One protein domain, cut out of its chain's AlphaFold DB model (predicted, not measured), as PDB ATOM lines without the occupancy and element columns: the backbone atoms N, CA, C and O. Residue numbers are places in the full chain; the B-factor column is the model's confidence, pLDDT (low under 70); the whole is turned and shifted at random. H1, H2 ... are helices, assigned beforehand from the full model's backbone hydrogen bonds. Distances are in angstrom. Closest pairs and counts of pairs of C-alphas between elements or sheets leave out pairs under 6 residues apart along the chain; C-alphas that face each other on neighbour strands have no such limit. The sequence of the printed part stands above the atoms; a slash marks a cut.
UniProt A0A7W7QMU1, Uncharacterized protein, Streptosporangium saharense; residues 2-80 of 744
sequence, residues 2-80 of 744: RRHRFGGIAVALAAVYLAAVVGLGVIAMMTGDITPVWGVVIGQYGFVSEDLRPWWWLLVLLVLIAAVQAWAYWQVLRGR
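AT A GLANCE: This is residues 2 to 80 of the 744 residues of an uncharacterized protein of Streptosporangium saharense (UniProt A0A7W7QMU1). Two long helices, H1 and H3, lie side by side and run opposite ways, and a short helix, H2, folds back from the end of H1 and packs on one end of this pair. The long link of residues 42 to 55 makes a wide loop at that same end, while the first and last printed residues lie at the other. The printed part has 79 residues with three named helices, in the order H1, H2, H3, and no named strand; the class is all helix. The whole is only just loose, close to compact, with a radius of gyration of the C-alphas of 14.2 A, and it is only just elongated, spanning 46 by 23 by 16 A.

IN THESE COORDINATES: H1 is the longest helix, with 25 residues from Gly 7 to Thr 31. Its first C-alpha stands at (-15.653, -28.189, -41.295) and its last at (-3.346, -56.796, -59.188), 35.9 A apart. After a tight link of three residues comes H2, residues 35 to 41, with seven residues. A long link of 14 residues leads to H3, residues 56 to 77, which measures 31.0 A from its first to its last C-alpha. H3 ends with C-alpha 77 at (-9.048, -30.815, -39.077).

HOW THE PARTS SIT: H1 and H3 touch, with 27 pairs of C-alphas within 8 A. Their closest C-alphas are those of Ala 14 and Ala 70, 4.6 A apart. They run opposite ways at a shallow tilt of 18 degrees. H1 and H2 form a helical hairpin and run opposite ways at a shallow tilt of 23 degrees. H1 touches H2 with residues 21 to 28 alone, and their closest C-alphas, those of Leu 24 and Val 37, are 5.2 A apart. H3 touches H2 with residues 62 to 66 alone; the closest C-alphas are those of Val 41 and Ala 66, 6.0 A apart. H2 and H3 run the same way at a steep tilt of 38 degrees. In H1, H2 and H3 every O i to N i+4 pair is within hydrogen-bond range.

THE WHOLE: The two C-alphas farthest apart are those of Arg 2 and Asp 51, at 47.1 A, whereas the first and last printed C-alphas, those of Arg 2 and Arg 80, are 10.2 A apart. The printed part has no cut. The link from H2 to H3 is long, and the C-alphas of its residues 42 to 55 lie 9 to 21 A from the mean of the C-alphas. The mean pLDDT of the printed part is 89.3, and the model's confidence is low, under 70, at residues 44 to 51.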
ATOM      1  N   ARG A   2     -23.958 -27.588 -35.578       74.38
ATOM      2  CA  ARG A   2     -22.893 -26.643 -35.191       74.38
ATOM      3  C   ARG A   2     -21.967 -26.405 -36.389       74.38
ATOM      4  O   ARG A   2     -21.479 -27.364 -36.978       74.38
ATOM      5  N   ARG A   3     -21.748 -25.144 -36.777       85.25
ATOM      6  CA  ARG A   3     -20.858 -24.797 -37.897       85.25
ATOM      7  C   ARG A   3     -19.420 -24.701 -37.380       85.25
ATOM      8  O   ARG A   3     -19.118 -23.851 -36.548       85.25
ATOM      9  N   HIS A   4     -18.532 -25.564 -37.865       88.56
ATOM     10  CA  HIS A   4     -17.097 -25.519 -37.561       88.56
ATOM     11  C   HIS A   4     -16.355 -24.628 -38.565       88.56
ATOM     12  O   HIS A   4     -16.782 -24.511 -39.717       88.56
ATOM     13  N   ARG A   5     -15.254 -23.977 -38.153       87.88
ATOM     14  CA  ARG A   5     -14.543 -23.013 -39.019       87.88
ATOM     15  C   ARG A   5     -14.044 -23.658 -40.314       87.88
ATOM     16  O   ARG A   5     -14.315 -23.103 -41.377       87.88
ATOM     17  N   PHE A   6     -13.416 -24.827 -40.201       92.31
ATOM     18  CA  PHE A   6     -12.820 -25.589 -41.303       92.31
ATOM     19  C   PHE A   6     -13.598 -26.874 -41.614       92.31
ATOM     20  O   PHE A   6     -13.077 -27.776 -42.257       92.31
ATOM     21  N   GLY A   7     -14.858 -26.967 -41.170       90.88
ATOM     22  CA  GLY A   7     -15.653 -28.189 -41.295       90.88
ATOM     23  C   GLY A   7     -15.776 -28.699 -42.734       90.88
ATOM     24  O   GLY A   7     -15.639 -29.895 -42.942       90.88
ATOM     25  N   GLY A   8     -15.975 -27.809 -43.714       93.12
ATOM     26  CA  GLY A   8     -16.087 -28.195 -45.128       93.12
ATOM     27  C   GLY A   8     -14.792 -28.774 -45.703       93.12
ATOM     28  O   GLY A   8     -14.815 -29.859 -46.271       93.12
ATOM     29  N   ILE A   9     -13.658 -28.098 -45.477       94.50
ATOM     30  CA  ILE A   9     -12.332 -28.560 -45.928       94.50
ATOM     31  C   ILE A   9     -11.986 -29.901 -45.271       94.50
ATOM     32  O   ILE A   9     -11.549 -30.827 -45.941       94.50
ATOM     33  N   ALA A  10     -12.248 -30.032 -43.968       93.88
ATOM     34  CA  ALA A  10     -12.004 -31.266 -43.233       93.88
ATOM     35  C   ALA A  10     -12.840 -32.446 -43.756       93.88
ATOM     36  O   ALA A  10     -12.330 -33.559 -43.821       93.88
ATOM     37  N   VAL A  11     -14.110 -32.219 -44.123       95.62
ATOM     38  CA  VAL A  11     -14.962 -33.261 -44.729       95.62
ATOM     39  C   VAL A  11     -14.430 -33.652 -46.103       95.62
ATOM     40  O   VAL A  11     -14.339 -34.841 -46.382       95.62
ATOM     41  N   ALA A  12     -14.046 -32.679 -46.934       96.44
ATOM     42  CA  ALA A  12     -13.485 -32.953 -48.254       96.44
ATOM     43  C   ALA A  12     -12.206 -33.800 -48.156       96.44
ATOM     44  O   ALA A  12     -12.107 -34.821 -48.824       96.44
ATOM     45  N   LEU A  13     -11.271 -33.443 -47.268       95.38
ATOM     46  CA  LEU A  13     -10.036 -34.208 -47.061       95.38
ATOM     47  C   LEU A  13     -10.297 -35.624 -46.527       95.38
ATOM     48  O   LEU A  13      -9.705 -36.578 -47.021       95.38
ATOM     49  N   ALA A  14     -11.209 -35.778 -45.563       95.25
ATOM     50  CA  ALA A  14     -11.598 -37.093 -45.056       95.25
ATOM     51  C   ALA A  14     -12.251 -37.968 -46.142       95.25
ATOM     52  O   ALA A  14     -11.974 -39.162 -46.217       95.25
ATOM     53  N   ALA A  15     -13.088 -37.374 -47.000       96.50
ATOM     54  CA  ALA A  15     -13.719 -38.068 -48.119       96.50
ATOM     55  C   ALA A  15     -12.699 -38.479 -49.191       96.50
ATOM     56  O   ALA A  15     -12.766 -39.599 -49.683       96.50
ATOM     57  N   VAL A  16     -11.734 -37.607 -49.512       97.19
ATOM     58  CA  VAL A  16     -10.635 -37.913 -50.443       97.19
ATOM     59  C   VAL A  16      -9.777 -39.060 -49.914       97.19
ATOM     60  O   VAL A  16      -9.495 -39.988 -50.663       97.19
ATOM     61  N   TYR A  17      -9.417 -39.043 -48.626       95.12
ATOM     62  CA  TYR A  17      -8.678 -40.138 -47.995       95.12
ATOM     63  C   TYR A  17      -9.436 -41.472 -48.105       95.12
ATOM     64  O   TYR A  17      -8.881 -42.462 -48.575       95.12
ATOM     65  N   LEU A  18     -10.725 -41.494 -47.744       97.00
ATOM     66  CA  LEU A  18     -11.531 -42.714 -47.823       97.00
ATOM     67  C   LEU A  18     -11.686 -43.212 -49.269       97.00
ATOM     68  O   LEU A  18     -11.567 -44.408 -49.520       97.00
ATOM     69  N   ALA A  19     -11.916 -42.306 -50.222       97.31
ATOM     70  CA  ALA A  19     -12.007 -42.648 -51.639       97.31
ATOM     71  C   ALA A  19     -10.685 -43.219 -52.176       97.31
ATOM     72  O   ALA A  19     -10.713 -44.183 -52.938       97.31
ATOM     73  N   ALA A  20      -9.543 -42.675 -51.747       96.69
ATOM     74  CA  ALA A  20      -8.228 -43.196 -52.103       96.69
ATOM     75  C   ALA A  20      -8.022 -44.623 -51.574       96.69
ATOM     76  O   ALA A  20      -7.609 -45.487 -52.341       96.69
ATOM     77  N   VAL A  21      -8.382 -44.908 -50.316       95.94
ATOM     78  CA  VAL A  21      -8.293 -46.270 -49.752       95.94
ATOM     79  C   VAL A  21      -9.194 -47.251 -50.502       95.94
ATOM     80  O   VAL A  21      -8.752 -48.346 -50.838       95.94
ATOM     81  N   VAL A  22     -10.437 -46.867 -50.809       97.19
ATOM     82  CA  VAL A  22     -11.352 -47.719 -51.590       97.19
ATOM     83  C   VAL A  22     -10.790 -47.976 -52.991       97.19
ATOM     84  O   VAL A  22     -10.792 -49.117 -53.444       97.19
ATOM     85  N   GLY A  23     -10.259 -46.945 -53.656       97.38
ATOM     86  CA  GLY A  23      -9.602 -47.080 -54.956       97.38
ATOM     87  C   GLY A  23      -8.397 -48.023 -54.913       97.38
ATOM     88  O   GLY A  23      -8.299 -48.918 -55.749       97.38
ATOM     89  N   LEU A  24      -7.528 -47.887 -53.906       96.50
ATOM     90  CA  LEU A  24      -6.390 -48.787 -53.695       96.50
ATOM     91  C   LEU A  24      -6.835 -50.220 -53.380       96.50
ATOM     92  O   LEU A  24      -6.206 -51.157 -53.855       96.50
ATOM     93  N   GLY A  25      -7.934 -50.409 -52.648       95.25
ATOM     94  CA  GLY A  25      -8.510 -51.734 -52.405       95.25
ATOM     95  C   GLY A  25      -9.037 -52.404 -53.679       95.25
ATOM     96  O   GLY A  25      -8.856 -53.604 -53.863       95.25
ATOM     97  N   VAL A  26      -9.641 -51.636 -54.595       96.50
ATOM     98  CA  VAL A  26     -10.050 -52.142 -55.919       96.50
ATOM     99  C   VAL A  26      -8.830 -52.522 -56.756       96.50
ATOM    100  O   VAL A  26      -8.829 -53.588 -57.366       96.50
ATOM    101  N   ILE A  27      -7.782 -51.691 -56.751       96.38
ATOM    102  CA  ILE A  27      -6.517 -51.999 -57.433       96.38
ATOM    103  C   ILE A  27      -5.913 -53.282 -56.857       96.38
ATOM    104  O   ILE A  27      -5.588 -54.172 -57.633       96.38
ATOM    105  N   ALA A  28      -5.868 -53.429 -55.531       95.25
ATOM    106  CA  ALA A  28      -5.355 -54.626 -54.868       95.25
ATOM    107  C   ALA A  28      -6.098 -55.904 -55.293       95.25
ATOM    108  O   ALA A  28      -5.466 -56.921 -55.562       95.25
ATOM    109  N   MET A  29      -7.431 -55.856 -55.430       95.00
ATOM    110  CA  MET A  29      -8.207 -56.986 -55.967       95.00
ATOM    111  C   MET A  29      -7.843 -57.338 -57.412       95.00
ATOM    112  O   MET A  29      -7.922 -58.504 -57.787       95.00
ATOM    113  N   MET A  30      -7.501 -56.342 -58.233       96.19
ATOM    114  CA  MET A  30      -7.163 -56.540 -59.645       96.19
ATOM    115  C   MET A  30      -5.724 -57.023 -59.840       96.19
ATOM    116  O   MET A  30      -5.478 -57.845 -60.717       96.19
ATOM    117  N   THR A  31      -4.781 -56.504 -59.052       94.88
ATOM    118  CA  THR A  31      -3.346 -56.796 -59.188       94.88
ATOM    119  C   THR A  31      -2.900 -57.995 -58.365       94.88
ATOM    120  O   THR A  31      -1.864 -58.577 -58.665       94.88
ATOM    121  N   GLY A  32      -3.656 -58.367 -57.328       92.75
ATOM    122  CA  GLY A  32      -3.210 -59.347 -56.344       92.75
ATOM    123  C   GLY A  32      -2.277 -58.766 -55.273       92.75
ATOM    124  O   GLY A  32      -1.847 -59.521 -54.409       92.75
ATOM    125  N   ASP A  33      -1.989 -57.459 -55.297       92.38
ATOM    126  CA  ASP A  33      -1.045 -56.792 -54.390       92.38
ATOM    127  C   ASP A  33      -1.774 -55.880 -53.387       92.38
ATOM    128  O   ASP A  33      -2.322 -54.836 -53.750       92.38
ATOM    129  N   ILE A  34      -1.780 -56.269 -52.107       92.00
ATOM    130  CA  ILE A  34      -2.414 -55.513 -51.015       92.00
ATOM    131  C   ILE A  34      -1.509 -54.416 -50.429       92.00
ATOM    132  O   ILE A  34      -1.990 -53.532 -49.715       92.00
ATOM    133  N   THR A  35      -0.214 -54.427 -50.742       90.06
ATOM    134  CA  THR A  35       0.800 -53.568 -50.115       90.06
ATOM    135  C   THR A  35       0.445 -52.075 -50.156       90.06
ATOM    136  O   THR A  35       0.557 -51.410 -49.121       90.06
ATOM    137  N   PRO A  36      -0.069 -51.511 -51.274       91.50
ATOM    138  CA  PRO A  36      -0.401 -50.088 -51.334       91.50
ATOM    139  C   PRO A  36      -1.546 -49.691 -50.395       91.50
ATOM    140  O   PRO A  36      -1.468 -48.663 -49.722       91.50
ATOM    141  N   VAL A  37      -2.618 -50.492 -50.334       93.19
ATOM    142  CA  VAL A  37      -3.760 -50.200 -49.451       93.19
ATOM    143  C   VAL A  37      -3.389 -50.441 -47.988       93.19
ATOM    144  O   VAL A  37      -3.758 -49.644 -47.126       93.19
ATOM    145  N   TRP A  38      -2.595 -51.479 -47.716       89.56
ATOM    146  CA  TRP A  38      -2.080 -51.775 -46.384       89.56
ATOM    147  C   TRP A  38      -1.213 -50.634 -45.847       89.56
ATOM    148  O   TRP A  38      -1.494 -50.100 -44.776       89.56
ATOM    149  N   GLY A  39      -0.225 -50.180 -46.623       87.00
ATOM    150  CA  GLY A  39       0.683 -49.106 -46.217       87.00
ATOM    151  C   GLY A  39      -0.022 -47.774 -45.942       87.00
ATOM    152  O   GLY A  39       0.409 -47.025 -45.067       87.00
ATOM    153  N   VAL A  40      -1.134 -47.482 -46.629       89.56
ATOM    154  CA  VAL A  40      -1.930 -46.259 -46.398       89.56
ATOM    155  C   VAL A  40      -2.805 -46.349 -45.142       89.56
ATOM    156  O   VAL A  40      -3.052 -45.324 -44.500       89.56
ATOM    157  N   VAL A  41      -3.306 -47.537 -44.792       89.88
ATOM    158  CA  VAL A  41      -4.237 -47.722 -43.662       89.88
ATOM    159  C   VAL A  41      -3.506 -48.079 -42.367       89.88
ATOM    160  O   VAL A  41      -3.811 -47.509 -41.320       89.88
ATOM    161  N   ILE A  42      -2.551 -49.005 -42.425       85.44
ATOM    162  CA  ILE A  42      -1.798 -49.508 -41.267       85.44
ATOM    163  C   ILE A  42      -0.506 -48.697 -41.050       85.44
ATOM    164  O   ILE A  42      -0.164 -48.382 -39.912       85.44
ATOM    165  N   GLY A  43       0.154 -48.266 -42.131       79.31
ATOM    166  CA  GLY A  43       1.417 -47.513 -42.109       79.31
ATOM    167  C   GLY A  43       2.596 -48.302 -42.691       79.31
ATOM    168  O   GLY A  43       2.528 -49.517 -42.835       79.31
ATOM    169  N   GLN A  44       3.698 -47.613 -43.021       67.31
ATOM    170  CA  GLN A  44       4.900 -48.228 -43.622       67.31
ATOM    171  C   GLN A  44       5.695 -49.141 -42.681       67.31
ATOM    172  O   GLN A  44       6.505 -49.931 -43.148       67.31
ATOM    173  N   TYR A  45       5.487 -49.018 -41.370       63.31
ATOM    174  CA  TYR A  45       6.186 -49.828 -40.372       63.31
ATOM    175  C   TYR A  45       5.491 -51.167 -40.084       63.31
ATOM    176  O   TYR A  45       6.026 -51.965 -39.321       63.31
ATOM    177  N   GLY A  46       4.315 -51.421 -40.673       60.16
ATOM    178  CA  GLY A  46       3.704 -52.746 -40.637       60.16
ATOM    179  C   GLY A  46       4.427 -53.663 -41.618       60.16
ATOM    180  O   GLY A  46       4.487 -53.348 -42.806       60.16
ATOM    181  N   PHE A  47       4.980 -54.776 -41.136       60.62
ATOM    182  CA  PHE A  47       5.531 -55.811 -42.007       60.62
ATOM    183  C   PHE A  47       4.403 -56.369 -42.883       60.62
ATOM    184  O   PHE A  47       3.443 -56.949 -42.385       60.62
ATOM    185  N   VAL A  48       4.507 -56.175 -44.194       62.53
ATOM    186  CA  VAL A  48       3.684 -56.897 -45.166       62.53
ATOM    187  C   VAL A  48       4.519 -58.089 -45.594       62.53
ATOM    188  O   VAL A  48       5.575 -57.896 -46.195       62.53
ATOM    189  N   SER A  49       4.093 -59.310 -45.258       61.44
ATOM    190  CA  SER A  49       4.687 -60.472 -45.915       61.44
ATOM    191  C   SER A  49       4.369 -60.377 -47.404       61.44
ATOM    192  O   SER A  49       3.248 -60.033 -47.783       61.44
ATOM    193  N   GLU A  50       5.337 -60.696 -48.260       69.19
ATOM    194  CA  GLU A  50       5.116 -60.751 -49.714       69.19
ATOM    195  C   GLU A  50       3.988 -61.743 -50.091       69.19
ATOM    196  O   GLU A  50       3.422 -61.673 -51.179       69.19
ATOM    197  N   ASP A  51       3.592 -62.607 -49.150       69.56
ATOM    198  CA  ASP A  51       2.564 -63.638 -49.287       69.56
ATOM    199  C   ASP A  51       1.129 -63.192 -48.935       69.56
ATOM    200  O   ASP A  51       0.176 -63.971 -49.077       69.56
ATOM    201  N   LEU A  52       0.925 -61.953 -48.468       77.00
ATOM    202  CA  LEU A  52      -0.388 -61.465 -48.032       77.00
ATOM    203  C   LEU A  52      -1.339 -61.255 -49.223       77.00
ATOM    204  O   LEU A  52      -1.364 -60.216 -49.882       77.00
ATOM    205  N   ARG A  53      -2.182 -62.257 -49.495       82.62
ATOM    206  CA  ARG A  53      -3.177 -62.185 -50.574       82.62
ATOM    207  C   ARG A  53      -4.321 -61.213 -50.225       82.62
ATOM    208  O   ARG A  53      -4.807 -61.221 -49.092       82.62
ATOM    209  N   PRO A  54      -4.851 -60.446 -51.199       85.31
ATOM    210  CA  PRO A  54      -5.951 -59.500 -51.007       85.31
ATOM    211  C   PRO A  54      -7.293 -60.225 -50.881       85.31
ATOM    212  O   PRO A  54      -8.142 -60.209 -51.769       85.31
ATOM    213  N   TRP A  55      -7.500 -60.906 -49.760       88.56
ATOM    214  CA  TRP A  55      -8.778 -61.538 -49.473       88.56
ATOM    215  C   TRP A  55      -9.859 -60.465 -49.302       88.56
ATOM    216  O   TRP A  55      -9.663 -59.460 -48.617       88.56
ATOM    217  N   TRP A  56     -11.028 -60.676 -49.909       91.69
ATOM    218  CA  TRP A  56     -12.100 -59.673 -49.945       91.69
ATOM    219  C   TRP A  56     -12.518 -59.190 -48.546       91.69
ATOM    220  O   TRP A  56     -12.807 -58.010 -48.358       91.69
ATOM    221  N   TRP A  57     -12.519 -60.076 -47.544       88.19
ATOM    222  CA  TRP A  57     -12.881 -59.721 -46.172       88.19
ATOM    223  C   TRP A  57     -11.827 -58.826 -45.509       88.19
ATOM    224  O   TRP A  57     -12.185 -57.942 -44.732       88.19
ATOM    225  N   LEU A  58     -10.546 -59.010 -45.847       88.56
ATOM    226  CA  LEU A  58      -9.450 -58.194 -45.333       88.56
ATOM    227  C   LEU A  58      -9.549 -56.772 -45.889       88.56
ATOM    228  O   LEU A  58      -9.431 -55.803 -45.146       88.56
ATOM    229  N   LEU A  59      -9.881 -56.631 -47.173       92.69
ATOM    230  CA  LEU A  59     -10.143 -55.324 -47.776       92.69
ATOM    231  C   LEU A  59     -11.362 -54.632 -47.158       92.69
ATOM    232  O   LEU A  59     -11.313 -53.432 -46.897       92.69
ATOM    233  N   VAL A  60     -12.438 -55.374 -46.869       91.69
ATOM    234  CA  VAL A  60     -13.594 -54.829 -46.135       91.69
ATOM    235  C   VAL A  60     -13.165 -54.322 -44.757       91.69
ATOM    236  O   VAL A  60     -13.547 -53.215 -44.372       91.69
ATOM    237  N   LEU A  61     -12.334 -55.079 -44.034       89.25
ATOM    238  CA  LEU A  61     -11.788 -54.663 -42.742       89.25
ATOM    239  C   LEU A  61     -10.942 -53.383 -42.863       89.25
ATOM    240  O   LEU A  61     -11.178 -52.433 -42.118       89.25
ATOM    241  N   LEU A  62     -10.026 -53.308 -43.835       91.00
ATOM    242  CA  LEU A  62      -9.204 -52.116 -44.088       91.00
ATOM    243  C   LEU A  62     -10.052 -50.887 -44.439       91.00
ATOM    244  O   LEU A  62      -9.778 -49.792 -43.950       91.00
ATOM    245  N   VAL A  63     -11.125 -51.050 -45.218       94.12
ATOM    246  CA  VAL A  63     -12.063 -49.958 -45.531       94.12
ATOM    247  C   VAL A  63     -12.814 -49.490 -44.281       94.12
ATOM    248  O   VAL A  63     -13.006 -48.286 -44.098       94.12
ATOM    249  N   LEU A  64     -13.215 -50.402 -43.390       91.88
ATOM    250  CA  LEU A  64     -13.846 -50.041 -42.115       91.88
ATOM    251  C   LEU A  64     -12.883 -49.264 -41.210       91.88
ATOM    252  O   LEU A  64     -13.271 -48.241 -40.637       91.88
ATOM    253  N   ILE A  65     -11.625 -49.700 -41.121       90.25
ATOM    254  CA  ILE A  65     -10.570 -48.989 -40.386       90.25
ATOM    255  C   ILE A  65     -10.362 -47.599 -40.994       90.25
ATOM    256  O   ILE A  65     -10.417 -46.596 -40.280       90.25
ATOM    257  N   ALA A  66     -10.223 -47.509 -42.316       93.50
ATOM    258  CA  ALA A  66     -10.067 -46.243 -43.021       93.50
ATOM    259  C   ALA A  66     -11.267 -45.309 -42.834       93.50
ATOM    260  O   ALA A  66     -11.085 -44.099 -42.726       93.50
ATOM    261  N   ALA A  67     -12.492 -45.825 -42.721       94.44
ATOM    262  CA  ALA A  67     -13.659 -45.006 -42.400       94.44
ATOM    263  C   ALA A  67     -13.552 -44.384 -40.996       94.44
ATOM    264  O   ALA A  67     -13.877 -43.205 -40.804       94.44
ATOM    265  N   VAL A  68     -13.041 -45.138 -40.016       91.81
ATOM    266  CA  VAL A  68     -12.759 -44.618 -38.668       91.81
ATOM    267  C   VAL A  68     -11.626 -43.587 -38.702       91.81
ATOM    268  O   VAL A  68     -11.747 -42.528 -38.078       91.81
ATOM    269  N   GLN A  69     -10.560 -43.831 -39.469       93.00
ATOM    270  CA  GLN A  69      -9.457 -42.879 -39.642       93.00
ATOM    271  C   GLN A  69      -9.902 -41.600 -40.365       93.00
ATOM    272  O   GLN A  69      -9.583 -40.501 -39.919       93.00
ATOM    273  N   ALA A  70     -10.731 -41.705 -41.405       94.75
ATOM    274  CA  ALA A  70     -11.344 -40.575 -42.100       94.75
ATOM    275  C   ALA A  70     -12.174 -39.716 -41.134       94.75
ATOM    276  O   ALA A  70     -12.041 -38.488 -41.092       94.75
ATOM    277  N   TRP A  71     -12.989 -40.358 -40.290       95.75
ATOM    278  CA  TRP A  71     -13.703 -39.670 -39.219       95.75
ATOM    279  C   TRP A  71     -12.739 -38.979 -38.246       95.75
ATOM    280  O   TRP A  71     -12.979 -37.829 -37.862       95.75
ATOM    281  N   ALA A  72     -11.640 -39.632 -37.868       93.31
ATOM    282  CA  ALA A  72     -10.628 -39.053 -36.993       93.31
ATOM    283  C   ALA A  72      -9.953 -37.825 -37.628       93.31
ATOM    284  O   ALA A  72      -9.884 -36.774 -36.986       93.31
ATOM    285  N   TYR A  73      -9.547 -37.896 -38.900       94.31
ATOM    286  CA  TYR A  73      -9.000 -36.762 -39.647       94.31
ATOM    287  C   TYR A  73      -9.985 -35.600 -39.706       94.31
ATOM    288  O   TYR A  73      -9.613 -34.457 -39.435       94.31
ATOM    289  N   TRP A  74     -11.268 -35.876 -39.949       96.25
ATOM    290  CA  TRP A  74     -12.295 -34.845 -39.880       96.25
ATOM    291  C   TRP A  74     -12.368 -34.192 -38.487       96.25
ATOM    292  O   TRP A  74     -12.417 -32.963 -38.377       96.25
ATOM    293  N   GLN A  75     -12.335 -34.980 -37.406       95.25
ATOM    294  CA  GLN A  75     -12.349 -34.451 -36.035       95.25
ATOM    295  C   GLN A  75     -11.133 -33.575 -35.718       95.25
ATOM    296  O   GLN A  75     -11.272 -32.586 -34.988       95.25
ATOM    297  N   VAL A  76      -9.969 -33.939 -36.257       95.38
ATOM    298  CA  VAL A  76      -8.703 -33.221 -36.093       95.38
ATOM    299  C   VAL A  76      -8.704 -31.912 -36.887       95.38
ATOM    300  O   VAL A  76      -8.362 -30.865 -36.343       95.38
ATOM    301  N   LEU A  77      -9.165 -31.938 -38.140       95.44
ATOM    302  CA  LEU A  77      -9.048 -30.815 -39.077       95.44
ATOM    303  C   LEU A  77     -10.211 -29.815 -39.018       95.44
ATOM    304  O   LEU A  77     -10.053 -28.666 -39.426       95.44
ATOM    305  N   ARG A  78     -11.389 -30.196 -38.502       93.88
ATOM    306  CA  ARG A  78     -12.595 -29.333 -38.531       93.88
ATOM    307  C   ARG A  78     -12.425 -27.981 -37.828       93.88
ATOM    308  O   ARG A  78     -13.151 -27.029 -38.137       93.88
ATOM    309  N   GLY A  79     -11.481 -27.868 -36.896       91.06
ATOM    310  CA  GLY A  79     -11.234 -26.640 -36.153       91.06
ATOM    311  C   GLY A  79     -12.265 -26.360 -35.053       91.06
ATOM    312  O   GLY A  79     -13.194 -27.131 -34.785       91.06
ATOM    313  N   ARG A  80     -12.117 -25.191 -34.418       89.69
ATOM    314  CA  ARG A  80     -13.057 -24.700 -33.396       89.69
ATOM    315  C   ARG A  80     -14.453 -24.435 -33.970       89.69
ATOM    316  O   ARG A  80     -14.623 -24.191 -35.171       89.69
TER     317      ARG A  80